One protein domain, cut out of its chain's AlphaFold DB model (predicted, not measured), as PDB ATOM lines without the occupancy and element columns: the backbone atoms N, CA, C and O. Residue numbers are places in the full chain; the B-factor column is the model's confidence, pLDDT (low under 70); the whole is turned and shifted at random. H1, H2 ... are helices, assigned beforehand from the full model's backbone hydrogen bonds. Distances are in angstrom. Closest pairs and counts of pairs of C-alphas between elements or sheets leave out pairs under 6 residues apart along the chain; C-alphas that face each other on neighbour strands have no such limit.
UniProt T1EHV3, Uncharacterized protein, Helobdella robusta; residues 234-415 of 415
ATOM      1  N   MET A 234      47.872 -29.706  13.206       84.25
ATOM      2  CA  MET A 234      46.478 -30.157  13.143       84.25
ATOM      3  C   MET A 234      45.893 -30.051  11.726       84.25
ATOM      4  O   MET A 234      45.065 -30.880  11.344       84.25
ATOM      5  N   GLU A 235      46.358 -29.101  10.911       85.19
ATOM      6  CA  GLU A 235      45.897 -28.922   9.532       85.19
ATOM      7  C   GLU A 235      46.347 -30.053   8.598       85.19
ATOM      8  O   GLU A 235      45.706 -30.295   7.577       85.19
ATOM      9  N   ILE A 236      47.376 -30.826   8.970       87.88
ATOM     10  CA  ILE A 236      47.830 -32.009   8.215       87.88
ATOM     11  C   ILE A 236      46.708 -33.049   8.085       87.88
ATOM     12  O   ILE A 236      46.568 -33.699   7.042       87.88
ATOM     13  N   VAL A 237      45.867 -33.190   9.115       88.19
ATOM     14  CA  VAL A 237      44.700 -34.083   9.065       88.19
ATOM     15  C   VAL A 237      43.692 -33.567   8.038       88.19
ATOM     16  O   VAL A 237      43.200 -34.339   7.215       88.19
ATOM     17  N   SER A 238      43.448 -32.257   8.022       87.12
ATOM     18  CA  SER A 238      42.586 -31.609   7.034       87.12
ATOM     19  C   SER A 238      43.127 -31.771   5.607       87.12
ATOM     20  O   SER A 238      42.368 -32.149   4.716       87.12
ATOM     21  N   PHE A 239      44.435 -31.598   5.383       90.62
ATOM     22  CA  PHE A 239      45.067 -31.859   4.082       90.62
ATOM     23  C   PHE A 239      44.935 -33.318   3.645       90.62
ATOM     24  O   PHE A 239      44.668 -33.598   2.477       90.62
ATOM     25  N   SER A 240      45.042 -34.259   4.586       89.62
ATOM     26  CA  SER A 240      44.847 -35.684   4.305       89.62
ATOM     27  C   SER A 240      43.415 -35.980   3.840       89.62
ATOM     28  O   SER A 240      43.217 -36.782   2.926       89.62
ATOM     29  N   ILE A 241      42.414 -35.303   4.419       87.31
ATOM     30  CA  ILE A 241      41.007 -35.409   3.997       87.31
ATOM     31  C   ILE A 241      40.810 -34.818   2.597       87.31
ATOM     32  O   ILE A 241      40.158 -35.456   1.769       87.31
ATOM     33  N   VAL A 242      41.394 -33.650   2.302       88.50
ATOM     34  CA  VAL A 242      41.356 -33.040   0.957       88.50
ATOM     35  C   VAL A 242      41.895 -34.027  -0.080       88.50
ATOM     36  O   VAL A 242      41.200 -34.353  -1.046       88.50
ATOM     37  N   GLY A 243      43.098 -34.557   0.163       88.88
ATOM     38  CA  GLY A 243      43.776 -35.466  -0.755       88.88
ATOM     39  C   GLY A 243      43.017 -36.778  -0.967       88.88
ATOM     40  O   GLY A 243      42.770 -37.173  -2.108       88.88
ATOM     41  N   LEU A 244      42.612 -37.453   0.113       85.19
ATOM     42  CA  LEU A 244      42.002 -38.782   0.021       85.19
ATOM     43  C   LEU A 244      40.524 -38.728  -0.384       85.19
ATOM     44  O   LEU A 244      40.110 -39.447  -1.294       85.19
ATOM     45  N   ALA A 245      39.721 -37.902   0.290       75.31
ATOM     46  CA  ALA A 245      38.269 -37.951   0.163       75.31
ATOM     47  C   ALA A 245      37.749 -37.153  -1.037       75.31
ATOM     48  O   ALA A 245      36.833 -37.616  -1.708       75.31
ATOM     49  N   LEU A 246      38.321 -35.980  -1.335       80.06
ATOM     50  CA  LEU A 246      37.839 -35.156  -2.446       80.06
ATOM     51  C   LEU A 246      38.658 -35.356  -3.716       80.06
ATOM     52  O   LEU A 246      38.087 -35.704  -4.750       80.06
ATOM     53  N   CYS A 247      39.978 -35.186  -3.656       87.81
ATOM     54  CA  CYS A 247      40.805 -35.235  -4.861       87.81
ATOM     55  C   CYS A 247      40.965 -36.671  -5.387       87.81
ATOM     56  O   CYS A 247      40.785 -36.911  -6.581       87.81
ATOM     57  N   GLY A 248      41.203 -37.651  -4.508       90.38
ATOM     58  CA  GLY A 248      41.322 -39.063  -4.887       90.38
ATOM     59  C   GLY A 248      40.026 -39.652  -5.457       90.38
ATOM     60  O   GLY A 248      40.018 -40.207  -6.563       90.38
ATOM     61  N   ILE A 249      38.907 -39.502  -4.737       91.75
ATOM     62  CA  ILE A 249      37.593 -39.986  -5.201       91.75
ATOM     63  C   ILE A 249      37.139 -39.199  -6.437       91.75
ATOM     64  O   ILE A 249      36.712 -39.806  -7.419       91.75
ATOM     65  N   GLY A 250      37.280 -37.870  -6.430       91.19
ATOM     66  CA  GLY A 250      36.937 -37.008  -7.560       91.19
ATOM     67  C   GLY A 250      37.725 -37.351  -8.827       91.19
ATOM     68  O   GLY A 250      37.134 -37.478  -9.899       91.19
ATOM     69  N   GLY A 251      39.030 -37.602  -8.707       92.44
ATOM     70  CA  GLY A 251      39.877 -38.053  -9.813       92.44
ATOM     71  C   GLY A 251      39.461 -39.423 -10.356       92.44
ATOM     72  O   GLY A 251      39.340 -39.599 -11.571       92.44
ATOM     73  N   SER A 252      39.153 -40.383  -9.477       94.38
ATOM     74  CA  SER A 252      38.629 -41.700  -9.875       94.38
ATOM     75  C   SER A 252      37.298 -41.585 -10.629       94.38
ATOM     76  O   SER A 252      37.118 -42.195 -11.691       94.38
ATOM     77  N   LEU A 253      36.383 -40.743 -10.138       94.31
ATOM     78  CA  LEU A 253      35.114 -40.451 -10.803       94.31
ATOM     79  C   LEU A 253      35.325 -39.782 -12.165       94.31
ATOM     80  O   LEU A 253      34.654 -40.169 -13.120       94.31
ATOM     81  N   LEU A 254      36.267 -38.840 -12.285       94.00
ATOM     82  CA  LEU A 254      36.594 -38.171 -13.549       94.00
ATOM     83  C   LEU A 254      37.064 -39.183 -14.600       94.00
ATOM     84  O   LEU A 254      36.561 -39.198 -15.726       94.00
ATOM     85  N   ILE A 255      37.979 -40.077 -14.216       93.62
ATOM     86  CA  ILE A 255      38.497 -41.136 -15.091       93.62
ATOM     87  C   ILE A 255      37.374 -42.102 -15.487       93.62
ATOM     88  O   ILE A 255      37.249 -42.460 -16.660       93.62
ATOM     89  N   CYS A 256      36.538 -42.517 -14.531       95.31
ATOM     90  CA  CYS A 256      35.414 -43.417 -14.786       95.31
ATOM     91  C   CYS A 256      34.382 -42.783 -15.733       95.31
ATOM     92  O   CYS A 256      33.956 -43.420 -16.698       95.31
ATOM     93  N   ALA A 257      34.028 -41.515 -15.513       94.88
ATOM     94  CA  ALA A 257      33.100 -40.768 -16.355       94.88
ATOM     95  C   ALA A 257      33.640 -40.598 -17.781       94.88
ATOM     96  O   ALA A 257      32.936 -40.919 -18.741       94.88
ATOM     97  N   HIS A 258      34.904 -40.187 -17.929       92.56
ATOM     98  CA  HIS A 258      35.556 -40.070 -19.234       92.56
ATOM     99  C   HIS A 258      35.622 -41.418 -19.964       92.56
ATOM    100  O   HIS A 258      35.261 -41.509 -21.138       92.56
ATOM    101  N   LYS A 259      35.991 -42.497 -19.261       92.19
ATOM    102  CA  LYS A 259      35.981 -43.858 -19.813       92.19
ATOM    103  C   LYS A 259      34.584 -44.264 -20.282       92.19
ATOM    104  O   LYS A 259      34.447 -44.781 -21.387       92.19
ATOM    105  N   ASN A 260      33.556 -44.049 -19.466       93.06
ATOM    106  CA  ASN A 260      32.186 -44.433 -19.803       93.06
ATOM    107  C   ASN A 260      31.660 -43.647 -21.008       93.06
ATOM    108  O   ASN A 260      31.051 -44.249 -21.890       93.06
ATOM    109  N   LEU A 261      31.948 -42.344 -21.090       91.06
ATOM    110  CA  LEU A 261      31.601 -41.517 -22.247       91.06
ATOM    111  C   LEU A 261      32.325 -41.996 -23.514       91.06
ATOM    112  O   LEU A 261      31.691 -42.222 -24.541       91.06
ATOM    113  N   SER A 262      33.637 -42.223 -23.431       87.81
ATOM    114  CA  SER A 262      34.443 -42.707 -24.558       87.81
ATOM    115  C   SER A 262      33.989 -44.094 -25.045       87.81
ATOM    116  O   SER A 262      33.833 -44.333 -26.246       87.81
ATOM    117  N   LEU A 263      33.666 -45.005 -24.119       89.00
ATOM    118  CA  LEU A 263      33.082 -46.309 -24.445       89.00
ATOM    119  C   LEU A 263      31.677 -46.184 -25.037       89.00
ATOM    120  O   LEU A 263      31.331 -46.950 -25.929       89.00
ATOM    121  N   PHE A 264      30.857 -45.248 -24.565       88.31
ATOM    122  CA  PHE A 264      29.522 -45.020 -25.115       88.31
ATOM    123  C   PHE A 264      29.587 -44.550 -26.572       88.31
ATOM    124  O   PHE A 264      28.869 -45.088 -27.417       88.31
ATOM    125  N   ILE A 265      30.486 -43.604 -26.865       84.75
ATOM    126  CA  ILE A 265      30.727 -43.075 -28.214       84.75
ATOM    127  C   ILE A 265      31.250 -44.174 -29.151       84.75
ATOM    128  O   ILE A 265      30.789 -44.284 -30.282       84.75
ATOM    129  N   SER A 266      32.180 -45.011 -28.682       79.69
ATOM    130  CA  SER A 266      32.820 -46.040 -29.516       79.69
ATOM    131  C   SER A 266      32.009 -47.332 -29.681       79.69
ATOM    132  O   SER A 266      32.102 -47.972 -30.724       79.69
ATOM    133  N   LYS A 267      31.203 -47.740 -28.688       84.88
ATOM    134  CA  LYS A 267      30.429 -48.998 -28.745       84.88
ATOM    135  C   LYS A 267      29.183 -48.910 -29.621       84.88
ATOM    136  O   LYS A 267      28.788 -49.909 -30.217       84.88
ATOM    137  N   LYS A 268      28.517 -47.755 -29.660       84.00
ATOM    138  CA  LYS A 268      27.302 -47.581 -30.461       84.00
ATOM    139  C   LYS A 268      27.692 -47.277 -31.900       84.00
ATOM    140  O   LYS A 268      28.005 -46.136 -32.222       84.00
ATOM    141  N   LEU A 269      27.650 -48.302 -32.754       78.81
ATOM    142  CA  LEU A 269      28.092 -48.218 -34.150       78.81
ATOM    143  C   LEU A 269      27.423 -47.065 -34.917       78.81
ATOM    144  O   LEU A 269      28.081 -46.381 -35.688       78.81
ATOM    145  N   GLU A 270      26.139 -46.808 -34.657       78.94
ATOM    146  CA  GLU A 270      25.391 -45.696 -35.258       78.94
ATOM    147  C   GLU A 270      25.978 -44.331 -34.886       78.94
ATOM    148  O   GLU A 270      26.190 -43.493 -35.757       78.94
ATOM    149  N   ILE A 271      26.299 -44.123 -33.606       78.56
ATOM    150  CA  ILE A 271      26.898 -42.877 -33.111       78.56
ATOM    151  C   ILE A 271      28.323 -42.737 -33.645       78.56
ATOM    152  O   ILE A 271      28.706 -41.664 -34.105       78.56
ATOM    153  N   ALA A 272      29.099 -43.821 -33.630       79.12
ATOM    154  CA  ALA A 272      30.463 -43.827 -34.142       79.12
ATOM    155  C   ALA A 272      30.510 -43.505 -35.647       79.12
ATOM    156  O   ALA A 272      31.309 -42.668 -36.068       79.12
ATOM    157  N   ASN A 273      29.631 -44.114 -36.449       81.00
ATOM    158  CA  ASN A 273      29.522 -43.837 -37.882       81.00
ATOM    159  C   ASN A 273      29.031 -42.406 -38.130       81.00
ATOM    160  O   ASN A 273      29.643 -41.684 -38.911       81.00
ATOM    161  N   PHE A 274      28.018 -41.948 -37.389       83.75
ATOM    162  CA  PHE A 274      27.522 -40.577 -37.497       83.75
ATOM    163  C   PHE A 274      28.604 -39.536 -37.178       83.75
ATOM    164  O   PHE A 274      28.768 -38.575 -37.923       83.75
ATOM    165  N   ILE A 275      29.392 -39.733 -36.117       81.69
ATOM    166  CA  ILE A 275      30.508 -38.838 -35.769       81.69
ATOM    167  C   ILE A 275      31.623 -38.918 -36.817       81.69
ATOM    168  O   ILE A 275      32.264 -37.913 -37.120       81.69
ATOM    169  N   LYS A 276      31.872 -40.095 -37.398       78.38
ATOM    170  CA  LYS A 276      32.882 -40.258 -38.449       78.38
ATOM    171  C   LYS A 276      32.509 -39.488 -39.720       78.38
ATOM    172  O   LYS A 276      33.382 -38.807 -40.280       78.38
ATOM    173  N   ASP A 277      31.244 -39.575 -40.126       82.12
ATOM    174  CA  ASP A 277      30.694 -38.940 -41.326       82.12
ATOM    175  C   ASP A 277      30.493 -37.430 -41.116       82.12
ATOM    176  O   ASP A 277      30.897 -36.622 -41.950       82.12
ATOM    177  N   TYR A 278      29.989 -37.035 -39.944       85.38
ATOM    178  CA  TYR A 278      29.709 -35.652 -39.555       85.38
ATOM    179  C   TYR A 278      30.609 -35.181 -38.408       85.38
ATOM    180  O   TYR A 278      30.163 -34.767 -37.337       85.38
ATOM    181  N   CYS A 279      31.914 -35.198 -38.651       84.25
ATOM    182  CA  CYS A 279      32.935 -34.933 -37.632       84.25
ATOM    183  C   CYS A 279      32.875 -33.546 -36.988       84.25
ATOM    184  O   CYS A 279      33.326 -33.386 -35.858       84.25
ATOM    185  N   LEU A 280      32.289 -32.564 -37.674       91.69
ATOM    186  CA  LEU A 280      32.101 -31.208 -37.155       91.69
ATOM    187  C   LEU A 280      30.846 -31.061 -36.286       91.69
ATOM    188  O   LEU A 280      30.770 -30.144 -35.473       91.69
ATOM    189  N   VAL A 281      29.875 -31.969 -36.412       91.50
ATOM    190  CA  VAL A 281      28.588 -31.864 -35.710       91.50
ATOM    191  C   VAL A 281      28.758 -32.097 -34.211       91.50
ATOM    192  O   VAL A 281      28.212 -31.346 -33.406       91.50
ATOM    193  N   TYR A 282      29.557 -33.090 -33.815       90.69
ATOM    194  CA  TYR A 282      29.794 -33.372 -32.398       90.69
ATOM    195  C   TYR A 282      30.501 -32.213 -31.657       90.69
ATOM    196  O   TYR A 282      29.940 -31.733 -30.668       90.69
ATOM    197  N   PRO A 283      31.647 -31.679 -32.138       94.06
ATOM    198  CA  PRO A 283      32.259 -30.478 -31.569       94.06
ATOM    199  C   PRO A 283      31.343 -29.258 -31.571       94.06
ATOM    200  O   PRO A 283      31.361 -28.506 -30.597       94.06
ATOM    201  N   PHE A 284      30.533 -29.067 -32.619       95.44
ATOM    202  CA  PHE A 284      29.575 -27.962 -32.690       95.44
ATOM    203  C   PHE A 284      28.580 -28.013 -31.532       95.44
ATOM    204  O   PHE A 284      28.504 -27.070 -30.748       95.44
ATOM    205  N   PHE A 285      27.847 -29.123 -31.386       94.44
ATOM    206  CA  PHE A 285      26.820 -29.249 -30.352       94.44
ATOM    207  C   PHE A 285      27.410 -29.229 -28.945       94.44
ATOM    208  O   PHE A 285      26.873 -28.552 -28.071       94.44
ATOM    209  N   ALA A 286      28.526 -29.925 -28.725       94.25
ATOM    210  CA  ALA A 286      29.199 -29.909 -27.437       94.25
ATOM    211  C   ALA A 286      29.634 -28.485 -27.062       94.25
ATOM    212  O   ALA A 286      29.265 -27.995 -25.999       94.25
ATOM    213  N   THR A 287      30.334 -27.778 -27.953       95.25
ATOM    214  CA  THR A 287      30.788 -26.400 -27.697       95.25
ATOM    215  C   THR A 287      29.610 -25.448 -27.515       95.25
ATOM    216  O   THR A 287      29.648 -24.607 -26.622       95.25
ATOM    217  N   PHE A 288      28.539 -25.608 -28.297       95.50
ATOM    218  CA  PHE A 288      27.319 -24.815 -28.167       95.50
ATOM    219  C   PHE A 288      26.709 -24.958 -26.766       95.50
ATOM    220  O   PHE A 288      26.508 -23.963 -26.072       95.50
ATOM    221  N   VAL A 289      26.473 -26.188 -26.300       94.81
ATOM    222  CA  VAL A 289      25.895 -26.427 -24.966       94.81
ATOM    223  C   VAL A 289      26.795 -25.847 -23.872       94.81
ATOM    224  O   VAL A 289      26.321 -25.163 -22.970       94.81
ATOM    225  N   MET A 290      28.103 -26.068 -23.982       94.19
ATOM    226  CA  MET A 290      29.090 -25.615 -23.001       94.19
ATOM    227  C   MET A 290      29.150 -24.089 -22.900       94.19
ATOM    228  O   MET A 290      29.087 -23.537 -21.804       94.19
ATOM    229  N   MET A 291      29.237 -23.398 -24.037       93.44
ATOM    230  CA  MET A 291      29.314 -21.937 -24.069       93.44
ATOM    231  C   MET A 291      27.995 -21.293 -23.657       93.44
ATOM    232  O   MET A 291      28.014 -20.272 -22.972       93.44
ATOM    233  N   SER A 292      26.860 -21.924 -23.976       92.88
ATOM    234  CA  SER A 292      25.554 -21.461 -23.511       92.88
ATOM    235  C   SER A 292      25.436 -21.540 -21.989       92.88
ATOM    236  O   SER A 292      24.860 -20.642 -21.383       92.88
ATOM    237  N   LEU A 293      25.994 -22.584 -21.363       91.81
ATOM    238  CA  LEU A 293      26.045 -22.709 -19.902       91.81
ATOM    239  C   LEU A 293      27.026 -21.710 -19.268       91.81
ATOM    240  O   LEU A 293      26.750 -21.169 -18.200       91.81
ATOM    241  N   LEU A 294      28.145 -21.416 -19.931       91.62
ATOM    242  CA  LEU A 294      29.139 -20.445 -19.458       91.62
ATOM    243  C   LEU A 294      28.748 -18.983 -19.708       91.62
ATOM    244  O   LEU A 294      29.511 -18.092 -19.343       91.62
ATOM    245  N   PHE A 295      27.595 -18.715 -20.328       92.38
ATOM    246  CA  PHE A 295      27.205 -17.359 -20.699       92.38
ATOM    247  C   PHE A 295      27.133 -16.439 -19.464       92.38
ATOM    248  O   PHE A 295      26.303 -16.695 -18.582       92.38
ATOM    249  N   PRO A 296      27.963 -15.375 -19.380       87.62
ATOM    250  CA  PRO A 296      28.184 -14.639 -18.138       87.62
ATOM    251  C   PRO A 296      26.932 -14.050 -17.488       87.62
ATOM    252  O   PRO A 296      26.777 -14.266 -16.293       87.62
ATOM    253  N   PRO A 297      26.011 -13.370 -18.201       86.50
ATOM    254  CA  PRO A 297      24.808 -12.838 -17.567       86.50
ATOM    255  C   PRO A 297      23.695 -13.892 -17.383       86.50
ATOM    256  O   PRO A 297      22.639 -13.576 -16.846       86.50
ATOM    257  N   GLY A 298      23.899 -15.130 -17.842       86.31
ATOM    258  CA  GLY A 298      23.002 -16.262 -17.606       86.31
ATOM    259  C   GLY A 298      23.479 -17.125 -16.437       86.31
ATOM    260  O   GLY A 298      23.745 -16.642 -15.339       86.31
ATOM    261  N   SER A 299      23.633 -18.429 -16.675       84.31
ATOM    262  CA  SER A 299      24.181 -19.376 -15.691       84.31
ATOM    263  C   SER A 299      25.663 -19.144 -15.372       84.31
ATOM    264  O   SER A 299      26.133 -19.559 -14.310       84.31
ATOM    265  N   GLY A 300      26.389 -18.434 -16.241       81.81
ATOM    266  CA  GLY A 300      27.797 -18.090 -16.052       81.81
ATOM    267  C   GLY A 300      28.068 -17.211 -14.828       81.81
ATOM    268  O   GLY A 300      29.196 -17.231 -14.340       81.81
ATOM    269  N   MET A 301      27.052 -16.527 -14.280       83.00
ATOM    270  CA  MET A 301      27.157 -15.779 -13.019       83.00
ATOM    271  C   MET A 301      27.519 -16.684 -11.832       83.00
ATOM    272  O   MET A 301      28.211 -16.253 -10.917       83.00
ATOM    273  N   PHE A 302      27.063 -17.941 -11.843       83.19
ATOM    274  CA  PHE A 302      27.333 -18.919 -10.780       83.19
ATOM    275  C   PHE A 302      28.579 -19.761 -11.042       83.19
ATOM    276  O   PHE A 302      29.148 -20.330 -10.117       83.19
ATOM    277  N   MET A 303      28.973 -19.876 -12.311       81.31
ATOM    278  CA  MET A 303      30.049 -20.752 -12.785       81.31
ATOM    279  C   MET A 303      31.339 -19.988 -13.085       81.31
ATOM    280  O   MET A 303      32.279 -20.571 -13.625       81.31
ATOM    281  N   VAL A 304      31.363 -18.685 -12.795       82.50
ATOM    282  CA  VAL A 304      32.491 -17.797 -13.075       82.50
ATOM    283  C   VAL A 304      32.938 -17.930 -14.544       82.50
ATOM    284  O   VAL A 304      34.083 -18.234 -14.878       82.50
ATOM    285  N   GLY A 305      31.971 -17.774 -15.456       76.25
ATOM    286  CA  GLY A 305      32.131 -18.111 -16.877       76.25
ATOM    287  C   GLY A 305      33.107 -17.224 -17.662       76.25
ATOM    288  O   GLY A 305      33.547 -17.612 -18.743       76.25
ATOM    289  N   LEU A 306      33.462 -16.053 -17.123       81.44
ATOM    290  CA  LEU A 306      34.388 -15.101 -17.750       81.44
ATOM    291  C   LEU A 306      35.860 -15.514 -17.634       81.44
ATOM    292  O   LEU A 306      36.650 -15.129 -18.493       81.44
ATOM    293  N   LEU A 307      36.227 -16.294 -16.613       83.94
ATOM    294  CA  LEU A 307      37.624 -16.639 -16.348       83.94
ATOM    295  C   LEU A 307      38.150 -17.720 -17.296       83.94
ATOM    296  O   LEU A 307      37.466 -18.707 -17.608       83.94
ATOM    297  N   THR A 308      39.417 -17.570 -17.688       85.62
ATOM    298  CA  THR A 308      40.194 -18.671 -18.268       85.62
ATOM    299  C   THR A 308      40.532 -19.715 -17.208       85.62
ATOM    300  O   THR A 308      40.392 -19.484 -16.010       85.62
ATOM    301  N   ASN A 309      41.011 -20.886 -17.638       84.56
ATOM    302  CA  ASN A 309      41.488 -21.901 -16.697       84.56
ATOM    303  C   ASN A 309      42.718 -21.411 -15.907       84.56
ATOM    304  O   ASN A 309      42.830 -21.723 -14.727       84.56
ATOM    305  N   ASN A 310      43.613 -20.636 -16.533       85.62
ATOM    306  CA  ASN A 310      44.807 -20.102 -15.869       85.62
ATOM    307  C   ASN A 310      44.427 -19.029 -14.839       85.62
ATOM    308  O   ASN A 310      44.862 -19.106 -13.693       85.62
ATOM    309  N   ASP A 311      43.550 -18.094 -15.215       87.44
ATOM    310  CA  ASP A 311      43.083 -17.041 -14.306       87.44
ATOM    311  C   ASP A 311      42.273 -17.621 -13.147       87.44
ATOM    312  O   ASP A 311      42.447 -17.209 -12.006       87.44
ATOM    313  N   ALA A 312      41.438 -18.633 -13.412       90.31
ATOM    314  CA  ALA A 312      40.692 -19.323 -12.366       90.31
ATOM    315  C   ALA A 312      41.622 -19.944 -11.316       90.31
ATOM    316  O   ALA A 312      41.341 -19.841 -10.127       90.31
ATOM    317  N   VAL A 313      42.739 -20.553 -11.726       91.31
ATOM    318  CA  VAL A 313      43.740 -21.090 -10.788       91.31
ATOM    319  C   VAL A 313      44.396 -19.976  -9.979       91.31
ATOM    320  O   VAL A 313      44.480 -20.098  -8.758       91.31
ATOM    321  N   ASN A 314      44.809 -18.886 -10.631       89.31
ATOM    322  CA  ASN A 314      45.405 -17.737  -9.944       89.31
ATOM    323  C   ASN A 314      44.460 -17.161  -8.879       89.31
ATOM    324  O   ASN A 314      44.878 -16.914  -7.749       89.31
ATOM    325  N   GLU A 315      43.174 -17.012  -9.200       90.88
ATOM    326  CA  GLU A 315      42.185 -16.527  -8.237       90.88
ATOM    327  C   GLU A 315      41.918 -17.547  -7.117       90.88
ATOM    328  O   GLU A 315      41.855 -17.165  -5.946       90.88
ATOM    329  N   LEU A 316      41.841 -18.849  -7.420       91.88
ATOM    330  CA  LEU A 316      41.679 -19.914  -6.417       91.88
ATOM    331  C   LEU A 316      42.851 -19.972  -5.422       91.88
ATOM    332  O   LEU A 316      42.641 -20.267  -4.243       91.88
ATOM    333  N   PHE A 317      44.067 -19.643  -5.864       91.94
ATOM    334  CA  PHE A 317      45.263 -19.570  -5.018       91.94
ATOM    335  C   PHE A 317      45.394 -18.259  -4.230       91.94
ATOM    336  O   PHE A 317      46.362 -18.093  -3.483       91.94
ATOM    337  N   SER A 318      44.424 -17.345  -4.338       88.94
ATOM    338  CA  SER A 318      44.420 -16.097  -3.569       88.94
ATOM    339  C   SER A 318      44.534 -16.342  -2.060       88.94
ATOM    340  O   SER A 318      43.991 -17.294  -1.500       88.94
ATOM    341  N   ASN A 319      45.233 -15.456  -1.364       84.88
ATOM    342  CA  ASN A 319      45.452 -15.531   0.084       84.88
ATOM    343  C   ASN A 319      44.298 -14.930   0.916       84.88
ATOM    344  O   ASN A 319      44.322 -15.001   2.144       84.88
ATOM    345  N   VAL A 320      43.293 -14.349   0.260       84.25
ATOM    346  CA  VAL A 320      42.139 -13.691   0.888       84.25
ATOM    347  C   VAL A 320      41.068 -14.718   1.223       84.25
ATOM    348  O   VAL A 320      40.675 -15.463   0.339       84.25
ATOM    349  N   THR A 321      40.537 -14.730   2.445       87.00
ATOM    350  CA  THR A 321      39.359 -15.543   2.804       87.00
ATOM    351  C   THR A 321      38.093 -14.914   2.232       87.00
ATOM    352  O   THR A 321      37.752 -13.782   2.578       87.00
ATOM    353  N   TRP A 322      37.374 -15.626   1.363       87.69
ATOM    354  CA  TRP A 322      36.291 -15.019   0.583       87.69
ATOM    355  C   TRP A 322      35.016 -14.762   1.387       87.69
ATOM    356  O   TRP A 322      34.237 -13.864   1.051       87.69
ATOM    357  N   LEU A 323      34.804 -15.532   2.455       80.12
ATOM    358  CA  LEU A 323      33.591 -15.458   3.264       80.12
ATOM    359  C   LEU A 323      33.532 -14.224   4.177       80.12
ATOM    360  O   LEU A 323      32.494 -13.573   4.252       80.12
ATOM    361  N   THR A 324      34.617 -13.933   4.894       71.44
ATOM    362  CA  THR A 324      34.594 -13.039   6.067       71.44
ATOM    363  C   THR A 324      35.343 -11.729   5.873       71.44
ATOM    364  O   THR A 324      35.073 -10.779   6.601       71.44
ATOM    365  N   ARG A 325      36.287 -11.665   4.929       71.44
ATOM    366  CA  ARG A 325      37.139 -10.490   4.750       71.44
ATOM    367  C   ARG A 325      36.493  -9.478   3.803       71.44
ATOM    368  O   ARG A 325      35.953  -9.855   2.761       71.44
ATOM    369  N   ASP A 326      36.556  -8.204   4.173       71.00
ATOM    370  CA  ASP A 326      36.234  -7.091   3.281       71.00
ATOM    371  C   ASP A 326      37.431  -6.793   2.370       71.00
ATOM    372  O   ASP A 326      38.577  -7.035   2.742       71.00
ATOM    373  N   ALA A 327      37.163  -6.328   1.150       73.19
ATOM    374  CA  ALA A 327      38.220  -6.027   0.192       73.19
ATOM    375  C   ALA A 327      39.024  -4.800   0.628       73.19
ATOM    376  O   ALA A 327      38.452  -3.722   0.798       73.19
ATOM    377  N   ASP A 328      40.346  -4.948   0.720       73.19
ATOM    378  CA  ASP A 328      41.251  -3.829   0.991       73.19
ATOM    379  C   ASP A 328      41.692  -3.158  -0.324       73.19
ATOM    380  O   ASP A 328      41.944  -1.953  -0.375       73.19
ATOM    381  N   THR A 329      41.746  -3.931  -1.416       81.25
ATOM    382  CA  THR A 329      42.178  -3.476  -2.750       81.25
ATOM    383  C   THR A 329      41.077  -3.660  -3.802       81.25
ATOM    384  O   THR A 329      40.251  -4.565  -3.708       81.25
ATOM    385  N   TYR A 330      41.085  -2.845  -4.864       78.88
ATOM    386  CA  TYR A 330      40.141  -2.968  -5.990       78.88
ATOM    387  C   TYR A 330      40.149  -4.364  -6.648       78.88
ATOM    388  O   TYR A 330      39.102  -4.881  -7.035       78.88
ATOM    389  N   GLU A 331      41.320  -4.993  -6.764       80.25
ATOM    390  CA  GLU A 331      41.441  -6.346  -7.323       80.25
ATOM    391  C   GLU A 331      40.783  -7.405  -6.431       80.25
ATOM    392  O   GLU A 331      40.101  -8.300  -6.935       80.25
ATOM    393  N   GLU A 332      40.915  -7.261  -5.110       81.81
ATOM    394  CA  GLU A 332      40.244  -8.126  -4.139       81.81
ATOM    395  C   GLU A 332      38.728  -7.926  -4.184       81.81
ATOM    396  O   GLU A 332      37.987  -8.902  -4.153       81.81
ATOM    397  N   ASP A 333      38.250  -6.689  -4.341       83.12
ATOM    398  CA  ASP A 333      36.819  -6.393  -4.483       83.12
ATOM    399  C   ASP A 333      36.227  -7.049  -5.739       83.12
ATOM    400  O   ASP A 333      35.161  -7.669  -5.680       83.12
ATOM    401  N   ARG A 334      36.945  -6.995  -6.871       86.06
ATOM    402  CA  ARG A 334      36.559  -7.705  -8.101       86.06
ATOM    403  C   ARG A 334      36.444  -9.210  -7.858       86.06
ATOM    404  O   ARG A 334      35.441  -9.814  -8.240       86.06
ATOM    405  N   LEU A 335      37.459  -9.797  -7.229       86.00
ATOM    406  CA  LEU A 335      37.531 -11.225  -6.933       86.00
ATOM    407  C   LEU A 335      36.412 -11.655  -5.970       86.00
ATOM    408  O   LEU A 335      35.692 -12.613  -6.251       86.00
ATOM    409  N   LEU A 336      36.180 -10.911  -4.886       85.81
ATOM    410  CA  LEU A 336      35.120 -11.214  -3.924       85.81
ATOM    411  C   LEU A 336      33.737 -11.113  -4.565       85.81
ATOM    412  O   LEU A 336      32.918 -12.008  -4.370       85.81
ATOM    413  N   LYS A 337      33.468 -10.079  -5.372       85.19
ATOM    414  CA  LYS A 337      32.195  -9.945  -6.104       85.19
ATOM    415  C   LYS A 337      31.951 -11.115  -7.052       85.19
ATOM    416  O   LYS A 337      30.826 -11.604  -7.144       85.19
ATOM    417  N   LEU A 338      32.999 -11.571  -7.734       86.25
ATOM    418  CA  LEU A 338      32.920 -12.668  -8.688       86.25
ATOM    419  C   LEU A 338      32.601 -14.004  -8.000       86.25
ATOM    420  O   LEU A 338      31.686 -14.708  -8.423       86.25
ATOM    421  N   TRP A 339      33.311 -14.329  -6.915       88.31
ATOM    422  CA  TRP A 339      33.179 -15.618  -6.228       88.31
ATOM    423  C   TRP A 339      32.052 -15.667  -5.194       88.31
ATOM    424  O   TRP A 339      31.507 -16.742  -4.955       88.31
ATOM    425  N   ARG A 340      31.621 -14.539  -4.618       87.00
ATOM    426  CA  ARG A 340      30.400 -14.479  -3.785       87.00
ATOM    427  C   ARG A 340      29.133 -14.674  -4.621       87.00
ATOM    428  O   ARG A 340      28.135 -15.197  -4.117       87.00
ATOM    429  N   GLY A 341      29.185 -14.309  -5.904       83.19
ATOM    430  CA  GLY A 341      28.076 -14.443  -6.842       83.19
ATOM    431  C   GLY A 341      26.837 -13.632  -6.430       83.19
ATOM    432  O   GLY A 341      26.869 -12.853  -5.476       83.19
ATOM    433  N   PRO A 342      25.699 -13.816  -7.121       81.38
ATOM    434  CA  PRO A 342      24.513 -12.982  -6.911       81.38
ATOM    435  C   PRO A 342      23.792 -13.256  -5.581       81.38
ATOM    436  O   PRO A 342      23.110 -12.376  -5.067       81.38
ATOM    437  N   PHE A 343      23.947 -14.456  -5.004       82.94
ATOM    438  CA  PHE A 343      23.350 -14.821  -3.709       82.94
ATOM    439  C   PHE A 343      24.283 -14.596  -2.514       82.94
ATOM    440  O   PHE A 343      23.938 -14.984  -1.400       82.94
ATOM    441  N   ASN A 344      25.459 -14.000  -2.735       84.12
ATOM    442  CA  ASN A 344      26.469 -13.775  -1.704       84.12
ATOM    443  C   ASN A 344      26.863 -15.056  -0.934       84.12
ATOM    444  O   ASN A 344      27.094 -15.025   0.274       84.12
ATOM    445  N   ASN A 345      26.895 -16.201  -1.623       87.88
ATOM    446  CA  ASN A 345      27.195 -17.502  -1.030       87.88
ATOM    447  C   ASN A 345      28.314 -18.197  -1.810       87.88
ATOM    448  O   ASN A 345      28.078 -18.843  -2.832       87.88
ATOM    449  N   VAL A 346      29.523 -18.082  -1.262       90.31
ATOM    450  CA  VAL A 346      30.766 -18.629  -1.822       90.31
ATOM    451  C   VAL A 346      30.731 -20.158  -1.937       90.31
ATOM    452  O   VAL A 346      31.262 -20.730  -2.884       90.31
ATOM    453  N   PHE A 347      30.081 -20.851  -0.998       91.94
ATOM    454  CA  PHE A 347      30.004 -22.313  -1.036       91.94
ATOM    455  C   PHE A 347      29.151 -22.798  -2.206       91.94
ATOM    456  O   PHE A 347      29.495 -23.778  -2.868       91.94
ATOM    457  N   LEU A 348      28.048 -22.096  -2.483       91.00
ATOM    458  CA  LEU A 348      27.155 -22.432  -3.584       91.00
ATOM    459  C   LEU A 348      27.830 -22.200  -4.941       91.00
ATOM    460  O   LEU A 348      27.751 -23.066  -5.812       91.00
ATOM    461  N   THR A 349      28.502 -21.062  -5.121       91.38
ATOM    462  CA  THR A 349      29.227 -20.748  -6.362       91.38
ATOM    463  C   THR A 349      30.368 -21.734  -6.604       91.38
ATOM    464  O   THR A 349      30.447 -22.296  -7.692       91.38
ATOM    465  N   LEU A 350      31.188 -22.041  -5.590       92.56
ATOM    466  CA  LEU A 350      32.255 -23.045  -5.695       92.56
ATOM    467  C   LEU A 350      31.711 -24.441  -6.014       92.56
ATOM    468  O   LEU A 350      32.250 -25.127  -6.881       92.56
ATOM    469  N   PHE A 351      30.626 -24.863  -5.364       93.00
ATOM    470  CA  PHE A 351      30.016 -26.162  -5.643       93.00
ATOM    471  C   PHE A 351      29.495 -26.252  -7.085       93.00
ATOM    472  O   PHE A 351      29.788 -27.218  -7.795       93.00
ATOM    473  N   ILE A 352      28.774 -25.226  -7.553       93.06
ATOM    474  CA  ILE A 352      28.287 -25.153  -8.937       93.06
ATOM    475  C   ILE A 352      29.465 -25.114  -9.919       93.06
ATOM    476  O   ILE A 352      29.425 -25.806 -10.940       93.06
ATOM    477  N   PHE A 353      30.524 -24.362  -9.608       93.06
ATOM    478  CA  PHE A 353      31.750 -24.303 -10.400       93.06
ATOM    479  C   PHE A 353      32.381 -25.691 -10.551       93.06
ATOM    480  O   PHE A 353      32.623 -26.116 -11.680       93.06
ATOM    481  N   ILE A 354      32.571 -26.430  -9.451       93.62
ATOM    482  CA  ILE A 354      33.158 -27.780  -9.453       93.62
ATOM    483  C   ILE A 354      32.317 -28.738 -10.302       93.62
ATOM    484  O   ILE A 354      32.848 -29.379 -11.208       93.62
ATOM    485  N   VAL A 355      31.005 -28.820 -10.057       93.50
ATOM    486  CA  VAL A 355      30.112 -29.750 -10.778       93.50
ATOM    487  C   VAL A 355      30.090 -29.444 -12.274       93.50
ATOM    488  O   VAL A 355      30.193 -30.347 -13.109       93.50
ATOM    489  N   THR A 356      29.998 -28.162 -12.619       92.44
ATOM    490  CA  THR A 356      29.969 -27.726 -14.012       92.44
ATOM    491  C   THR A 356      31.302 -28.031 -14.684       92.44
ATOM    492  O   THR A 356      31.330 -28.737 -15.691       92.44
ATOM    493  N   ARG A 357      32.421 -27.571 -14.114       92.38
ATOM    494  CA  ARG A 357      33.762 -27.789 -14.675       92.38
ATOM    495  C   ARG A 357      34.105 -29.275 -14.772       92.38
ATOM    496  O   ARG A 357      34.772 -29.659 -15.728       92.38
ATOM    497  N   PHE A 358      33.595 -30.115 -13.871       94.19
ATOM    498  CA  PHE A 358      33.773 -31.565 -13.918       94.19
ATOM    499  C   PHE A 358      33.149 -32.161 -15.183       94.19
ATOM    500  O   PHE A 358      33.845 -32.791 -15.980       94.19
ATOM    501  N   TRP A 359      31.856 -31.916 -15.418       93.38
ATOM    502  CA  TRP A 359      31.177 -32.409 -16.621       93.38
ATOM    503  C   TRP A 359      31.788 -31.812 -17.895       93.38
ATOM    504  O   TRP A 359      32.046 -32.521 -18.870       93.38
ATOM    505  N   MET A 360      32.096 -30.517 -17.857       93.88
ATOM    506  CA  MET A 360      32.717 -29.800 -18.961       93.88
ATOM    507  C   MET A 360      34.100 -30.364 -19.330       93.88
ATOM    508  O   MET A 360      34.410 -30.512 -20.512       93.88
ATOM    509  N   CYS A 361      34.923 -30.723 -18.343       94.06
ATOM    510  CA  CYS A 361      36.216 -31.382 -18.537       94.06
ATOM    511  C   CYS A 361      36.048 -32.743 -19.234       94.06
ATOM    512  O   CYS A 361      36.732 -33.038 -20.216       94.06
ATOM    513  N   VAL A 362      35.080 -33.553 -18.794       94.50
ATOM    514  CA  VAL A 362      34.799 -34.867 -19.397       94.50
ATOM    515  C   VAL A 362      34.379 -34.739 -20.865       94.50
ATOM    516  O   VAL A 362      34.890 -35.469 -21.715       94.50
ATOM    517  N   VAL A 363      33.482 -33.800 -21.181       94.44
ATOM    518  CA  VAL A 363      33.000 -33.599 -22.555       94.44
ATOM    519  C   VAL A 363      34.086 -32.994 -23.442       94.44
ATOM    520  O   VAL A 363      34.348 -33.525 -24.518       94.44
ATOM    521  N   SER A 364      34.763 -31.936 -22.996       93.19
ATOM    522  CA  SER A 364      35.796 -31.250 -23.791       93.19
ATOM    523  C   SER A 364      36.980 -32.153 -24.149       93.19
ATOM    524  O   SER A 364      37.445 -32.119 -25.285       93.19
ATOM    525  N   THR A 365      37.415 -33.026 -23.237       91.12
ATOM    526  CA  THR A 365      38.494 -34.001 -23.494       91.12
ATOM    527  C   THR A 365      38.083 -35.152 -24.412       91.12
ATOM    528  O   THR A 365      38.944 -35.850 -24.940       91.12
ATOM    529  N   SER A 366      36.780 -35.369 -24.614       91.25
ATOM    530  CA  SER A 366      36.263 -36.367 -25.560       91.25
ATOM    531  C   SER A 366      36.122 -35.834 -26.991       91.25
ATOM    532  O   SER A 366      35.821 -36.600 -27.909       91.25
ATOM    533  N   LEU A 367      36.301 -34.525 -27.191       91.88
ATOM    534  CA  LEU A 367      36.204 -33.905 -28.505       91.88
ATOM    535  C   LEU A 367      37.358 -34.353 -29.417       91.88
ATOM    536  O   LEU A 367      38.482 -34.524 -28.947       91.88
ATOM    537  N   PRO A 368      37.127 -34.482 -30.738       91.62
ATOM    538  CA  PRO A 368      38.156 -34.803 -31.727       91.62
ATOM    539  C   PRO A 368      39.067 -33.595 -32.035       91.62
ATOM    540  O   PRO A 368      39.263 -33.214 -33.187       91.62
ATOM    541  N   VAL A 369      39.619 -32.965 -30.998       93.81
ATOM    542  CA  VAL A 369      40.598 -31.871 -31.075       93.81
ATOM    543  C   VAL A 369      41.864 -32.260 -30.306       93.81
ATOM    544  O   VAL A 369      41.827 -33.177 -29.482       93.81
ATOM    545  N   PRO A 370      43.014 -31.615 -30.550       94.75
ATOM    546  CA  PRO A 370      44.172 -31.770 -29.685       94.75
ATOM    547  C   PRO A 370      43.828 -31.194 -28.312       94.75
ATOM    548  O   PRO A 370      43.513 -30.012 -28.195       94.75
ATOM    549  N   SER A 371      43.858 -32.030 -27.278       93.19
ATOM    550  CA  SER A 371      43.433 -31.628 -25.936       93.19
ATOM    551  C   SER A 371      44.234 -32.324 -24.846       93.19
ATOM    552  O   SER A 371      44.420 -33.542 -24.878       93.19
ATOM    553  N   GLY A 372      44.671 -31.558 -23.849       91.31
ATOM    554  CA  GLY A 372      45.220 -32.057 -22.591       91.31
ATOM    555  C   GLY A 372      44.206 -31.951 -21.452       91.31
ATOM    556  O   GLY A 372      43.477 -30.968 -21.352       91.31
ATOM    557  N   ILE A 373      44.192 -32.954 -20.572       92.12
ATOM    558  CA  ILE A 373      43.317 -33.003 -19.386       92.12
ATOM    559  C   ILE A 373      43.936 -32.340 -18.144       92.12
ATOM    560  O   ILE A 373      43.212 -32.010 -17.213       92.12
ATOM    561  N   PHE A 374      45.255 -32.107 -18.150       90.38
ATOM    562  CA  PHE A 374      46.018 -31.701 -16.965       90.38
ATOM    563  C   PHE A 374      45.519 -30.391 -16.336       90.38
ATOM    564  O   PHE A 374      45.154 -30.382 -15.166       90.38
ATOM    565  N   MET A 375      45.449 -29.296 -17.106       91.00
ATOM    566  CA  MET A 375      45.037 -27.993 -16.564       91.00
ATOM    567  C   MET A 375      43.578 -27.987 -16.057       91.00
ATOM    568  O   MET A 375      43.332 -27.513 -14.953       91.00
ATOM    569  N   PRO A 376      42.600 -28.576 -16.774       92.31
ATOM    570  CA  PRO A 376      41.245 -28.742 -16.246       92.31
ATOM    571  C   PRO A 376      41.171 -29.561 -14.950       92.31
ATOM    572  O   PRO A 376      40.470 -29.158 -14.025       92.31
ATOM    573  N   SER A 377      41.895 -30.683 -14.842       92.88
ATOM    574  CA  SER A 377      41.932 -31.454 -13.589       92.88
ATOM    575  C   SER A 377      42.596 -30.677 -12.453       92.88
ATOM    576  O   SER A 377      42.095 -30.723 -11.335       92.88
ATOM    577  N   PHE A 378      43.646 -29.908 -12.757       93.06
ATOM    578  CA  PHE A 378      44.330 -29.033 -11.804       93.06
ATOM    579  C   PHE A 378      43.384 -27.945 -11.269       93.06
ATOM    580  O   PHE A 378      43.265 -27.754 -10.063       93.06
ATOM    581  N   THR A 379      42.595 -27.306 -12.146       93.25
ATOM    582  CA  THR A 379      41.580 -26.315 -11.732       93.25
ATOM    583  C   THR A 379      40.483 -26.917 -10.849       93.25
ATOM    584  O   THR A 379      40.009 -26.270  -9.917       93.25
ATOM    585  N   LEU A 380      40.076 -28.163 -11.123       93.75
ATOM    586  CA  LEU A 380      39.074 -28.877 -10.332       93.75
ATOM    587  C   LEU A 380      39.609 -29.240  -8.947       93.75
ATOM    588  O   LEU A 380      38.901 -29.047  -7.959       93.75
ATOM    589  N   GLY A 381      40.850 -29.723  -8.875       94.12
ATOM    590  CA  GLY A 381      41.547 -29.979  -7.619       94.12
ATOM    591  C   GLY A 381      41.675 -28.711  -6.775       94.12
ATOM    592  O   GLY A 381      41.257 -28.699  -5.615       94.12
ATOM    593  N   ALA A 382      42.118 -27.612  -7.395       94.38
ATOM    594  CA  ALA A 382      42.218 -26.304  -6.757       94.38
ATOM    595  C   ALA A 382      40.874 -25.832  -6.184       94.38
ATOM    596  O   ALA A 382      40.810 -25.376  -5.045       94.38
ATOM    597  N   ALA A 383      39.783 -25.989  -6.940       94.06
ATOM    598  CA  ALA A 383      38.445 -25.610  -6.495       94.06
ATOM    599  C   ALA A 383      37.938 -26.472  -5.326       94.06
ATOM    600  O   ALA A 383      37.370 -25.936  -4.374       94.06
ATOM    601  N   CYS A 384      38.174 -27.788  -5.352       93.88
ATOM    602  CA  CYS A 384      37.838 -28.687  -4.243       93.88
ATOM    603  C   CYS A 384      38.631 -28.355  -2.971       93.88
ATOM    604  O   CYS A 384      38.055 -28.291  -1.883       93.88
ATOM    605  N   GLY A 385      39.937 -28.112  -3.108       94.06
ATOM    606  CA  GLY A 385      40.794 -27.684  -2.006       94.06
ATOM    607  C   GLY A 385      40.338 -26.345  -1.431       94.06
ATOM    608  O   GLY A 385      40.160 -26.215  -0.221       94.06
ATOM    609  N   ARG A 386      40.032 -25.379  -2.305       93.81
ATOM    610  CA  ARG A 386      39.514 -24.068  -1.909       93.81
ATOM    611  C   ARG A 386      38.205 -24.169  -1.132       93.81
ATOM    612  O   ARG A 386      38.060 -23.508  -0.108       93.81
ATOM    613  N   LEU A 387      37.278 -25.014  -1.588       93.19
ATOM    614  CA  LEU A 387      36.002 -25.251  -0.914       93.19
ATOM    615  C   LEU A 387      36.212 -25.745   0.523       93.19
ATOM    616  O   LEU A 387      35.588 -25.212   1.438       93.19
ATOM    617  N   ILE A 388      37.109 -26.714   0.742       91.88
ATOM    618  CA  ILE A 388      37.447 -27.169   2.100       91.88
ATOM    619  C   ILE A 388      38.094 -26.045   2.910       91.88
ATOM    620  O   ILE A 388      37.724 -25.850   4.065       91.88
ATOM    621  N   GLY A 389      39.030 -25.300   2.320       91.50
ATOM    622  CA  GLY A 389      39.701 -24.189   2.994       91.50
ATOM    623  C   GLY A 389      38.716 -23.136   3.510       91.50
ATOM    624  O   GLY A 389      38.807 -22.724   4.663       91.50
ATOM    625  N   GLU A 390      37.725 -22.752   2.700       92.06
ATOM    626  CA  GLU A 390      36.669 -21.814   3.110       92.06
ATOM    627  C   GLU A 390      35.733 -22.422   4.174       92.06
ATOM    628  O   GLU A 390      35.292 -21.718   5.081       92.06
ATOM    629  N   ILE A 391      35.453 -23.735   4.121       91.56
ATOM    630  CA  ILE A 391      34.672 -24.425   5.165       91.56
ATOM    631  C   ILE A 391      35.432 -24.404   6.496       91.56
ATOM    632  O   ILE A 391      34.837 -24.141   7.537       91.56
ATOM    633  N   LEU A 392      36.741 -24.657   6.480       89.94
ATOM    634  CA  LEU A 392      37.575 -24.630   7.682       89.94
ATOM    635  C   LEU A 392      37.715 -23.219   8.245       89.94
ATOM    636  O   LEU A 392      37.594 -23.049   9.453       89.94
ATOM    637  N   ALA A 393      37.882 -22.211   7.386       89.50
ATOM    638  CA  ALA A 393      37.887 -20.812   7.805       89.50
ATOM    639  C   ALA A 393      36.546 -20.389   8.436       89.50
ATOM    640  O   ALA A 393      36.523 -19.566   9.350       89.50
ATOM    641  N   TRP A 394      35.429 -20.973   7.991       90.00
ATOM    642  CA  TRP A 394      34.117 -20.766   8.605       90.00
ATOM    643  C   TRP A 394      33.943 -21.512   9.937       90.00
ATOM    644  O   TRP A 394      33.398 -20.946  10.884       90.00
ATOM    645  N   LEU A 395      34.403 -22.764  10.028       90.12
ATOM    646  CA  LEU A 395      34.316 -23.580  11.247       90.12
ATOM    647  C   LEU A 395      35.239 -23.069  12.362       90.12
ATOM    648  O   LEU A 395      34.876 -23.131  13.537       90.12
ATOM    649  N   PHE A 396      36.414 -22.554  11.996       89.38
ATOM    650  CA  PHE A 396      37.446 -22.063  12.906       89.38
ATOM    651  C   PHE A 396      37.776 -20.590  12.609       89.38
ATOM    652  O   PHE A 396      38.867 -20.282  12.126       89.38
ATOM    653  N   PRO A 397      36.864 -19.647  12.917       83.62
ATOM    654  CA  PRO A 397      37.056 -18.229  12.602       83.62
ATOM    655  C   PRO A 397      38.235 -17.593  13.353       83.62
ATOM    656  O   PRO A 397      38.839 -16.645  12.860       83.62
ATOM    657  N   ASN A 398      38.592 -18.135  14.521       82.69
ATOM    658  CA  ASN A 398      39.749 -17.698  15.311       82.69
ATOM    659  C   ASN A 398      41.048 -18.425  14.924       82.69
ATOM    660  O   ASN A 398      42.055 -18.264  15.609       82.69
ATOM    661  N   GLY A 399      41.017 -19.235  13.864       82.12
ATOM    662  CA  GLY A 399      42.139 -20.068  13.466       82.12
ATOM    663  C   GLY A 399      42.185 -21.433  14.149       82.12
ATOM    664  O   GLY A 399      41.463 -21.712  15.110       82.12
ATOM    665  N   ILE A 400      43.054 -22.290  13.626       79.88
ATOM    666  CA  ILE A 400      43.487 -23.536  14.265       79.88
ATOM    667  C   ILE A 400      44.793 -23.184  14.986       79.88
ATOM    668  O   ILE A 400      45.536 -22.361  14.481       79.88
ATOM    669  N   GLY A 401      45.009 -23.661  16.216       74.38
ATOM    670  CA  GLY A 401      46.249 -23.397  16.975       74.38
ATOM    671  C   GLY A 401      46.578 -21.929  17.319       74.38
ATOM    672  O   GLY A 401      47.532 -21.690  18.053       74.38
ATOM    673  N   GLY A 402      45.753 -20.966  16.894       73.56
ATOM    674  CA  GLY A 402      45.963 -19.523  17.062       73.56
ATOM    675  C   GLY A 402      46.232 -18.785  15.747       73.56
ATOM    676  O   GLY A 402      46.137 -17.557  15.725       73.56
ATOM    677  N   ASP A 403      46.484 -19.514  14.654       80.88
ATOM    678  CA  ASP A 403      46.752 -18.956  13.333       80.88
ATOM    679  C   ASP A 403      45.538 -19.073  12.402       80.88
ATOM    680  O   ASP A 403      44.858 -20.097  12.313       80.88
ATOM    681  N   MET A 404      45.238 -17.982  11.692       82.94
ATOM    682  CA  MET A 404      44.118 -17.945  10.749       82.94
ATOM    683  C   MET A 404      44.349 -18.895   9.573       82.94
ATOM    684  O   MET A 404      45.357 -18.793   8.874       82.94
ATOM    685  N   VAL A 405      43.342 -19.724   9.298       86.12
ATOM    686  CA  VAL A 405      43.311 -20.636   8.150       86.12
ATOM    687  C   VAL A 405      43.405 -19.837   6.846       86.12
ATOM    688  O   VAL A 405      42.645 -18.889   6.642       86.12
ATOM    689  N   VAL A 406      44.306 -20.243   5.947       88.31
ATOM    690  CA  VAL A 406      44.491 -19.624   4.622       88.31
ATOM    691  C   VAL A 406      43.937 -20.554   3.531       88.31
ATOM    692  O   VAL A 406      44.620 -21.502   3.130       88.31
ATOM    693  N   PRO A 407      42.731 -20.294   2.982       89.81
ATOM    694  CA  PRO A 407      42.097 -21.192   2.010       89.81
ATOM    695  C   PRO A 407      42.894 -21.394   0.713       89.81
ATOM    696  O   PRO A 407      42.789 -22.447   0.085       89.81
ATOM    697  N   GLY A 408      43.727 -20.421   0.322       89.38
ATOM    698  CA  GLY A 408      44.627 -20.545  -0.829       89.38
ATOM    699  C   GLY A 408      45.648 -21.679  -0.680       89.38
ATOM    700  O   GLY A 408      45.938 -22.368  -1.653       89.38
ATOM    701  N   GLY A 409      46.129 -21.952   0.540       89.88
ATOM    702  CA  GLY A 409      47.016 -23.090   0.806       89.88
ATOM    703  C   GLY A 409      46.324 -24.432   0.553       89.88
ATOM    704  O   GLY A 409      46.879 -25.310  -0.105       89.88
ATOM    705  N   TYR A 410      45.066 -24.556   0.980       91.75
ATOM    706  CA  TYR A 410      44.240 -25.735   0.707       91.75
ATOM    707  C   TYR A 410      43.944 -25.914  -0.782       91.75
ATOM    708  O   TYR A 410      43.926 -27.045  -1.264       91.75
ATOM    709  N   ALA A 411      43.749 -24.818  -1.520       93.12
ATOM    710  CA  ALA A 411      43.600 -24.862  -2.970       93.12
ATOM    711  C   ALA A 411      44.861 -25.418  -3.648       93.12
ATOM    712  O   ALA A 411      44.744 -26.293  -4.498       93.12
ATOM    713  N   ILE A 412      46.056 -24.989  -3.233       91.56
ATOM    714  CA  ILE A 412      47.329 -25.496  -3.779       91.56
ATOM    715  C   ILE A 412      47.504 -26.991  -3.497       91.56
ATOM    716  O   ILE A 412      47.937 -27.720  -4.376       91.56
ATOM    717  N   VAL A 413      47.160 -27.456  -2.291       91.31
ATOM    718  CA  VAL A 413      47.245 -28.886  -1.935       91.31
ATOM    719  C   VAL A 413      46.216 -29.729  -2.693       91.31
ATOM    720  O   VAL A 413      46.457 -30.902  -2.970       91.31
ATOM    721  N   GLY A 414      45.047 -29.157  -2.988       92.44
ATOM    722  CA  GLY A 414      44.001 -29.843  -3.738       92.44
ATOM    723  C   GLY A 414      44.298 -29.972  -5.233       92.44
ATOM    724  O   GLY A 414      43.846 -30.947  -5.838       92.44
ATOM    725  N   ALA A 415      44.994 -28.988  -5.807       90.75
ATOM    726  CA  ALA A 415      45.368 -28.911  -7.220       90.75
ATOM    727  C   ALA A 415      46.422 -29.961  -7.592       90.75
ATOM    728  O   ALA A 415      46.213 -30.637  -8.629       90.75
TER     729      ALA A 415
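This is residues 234 to 415 of the 415 residues of an uncharacterized protein of Helobdella robusta (UniProt T1EHV3). An elongated body of helices: the hairpin of H7 and H8 makes the core, and the long helix H1 runs along one side of it. At one end H2 turns the chain, H3 folds back onto H7, H4, H5 and H6 pack on the hairpin away from H1, and H9 folds back on H8. The printed part has 182 residues with nine named helices, H1 to H9 in chain order, and no named strand: all helix, compact, radius of gyration of the C-alphas 18.3 A, spans 62 by 35 by 24 A.

H1 (residues 235 to 267), H7 (346 to 365) and H8 (374 to 395) form a bundle, three helices side by side. H1 touches H7 with residues 254 to 261 alone, closest C-alphas His 258 and Val 362, 5.3 A, at 37 degrees, only just steep, the same way. H7, the hub, and H8 are a hairpin at a shallow 15 degrees, closest C-alphas Ile 354 and Leu 380, 6.1 A. H2 (269 to 277) and H1 only just touch, only at the corner, with 3 pairs of C-alphas within 8 A. H3 (281 to 293) touches H7 with residues 286 to 290 alone, closest C-alphas Met 290 and Met 360, 6.9 A. H4 (300 to 303) and H6 (330 to 340) touch H7, H5 (309 to 316) touches H8, and H9 (407 to 414) makes a hairpin with H8. O i to N i+4 pairs are within hydrogen-bond range throughout H2, H3 and H5 to H9, and 26 of 29 in H1; H4 is too short for one.

H1 runs 45.9 A from C-alpha 235 at (45.897, -28.922, 9.532); H8 spans 31.6 A, H7 27.7 A. H9 ends at C-alpha 414, (44.001, -29.843, -3.738).

The C-alphas farthest apart, Asp 277 and Gly 402, are 63.4 A apart. The printed part has no cut; the links H5 to H6 and H8 to H9 are long; no printed residue is under 70.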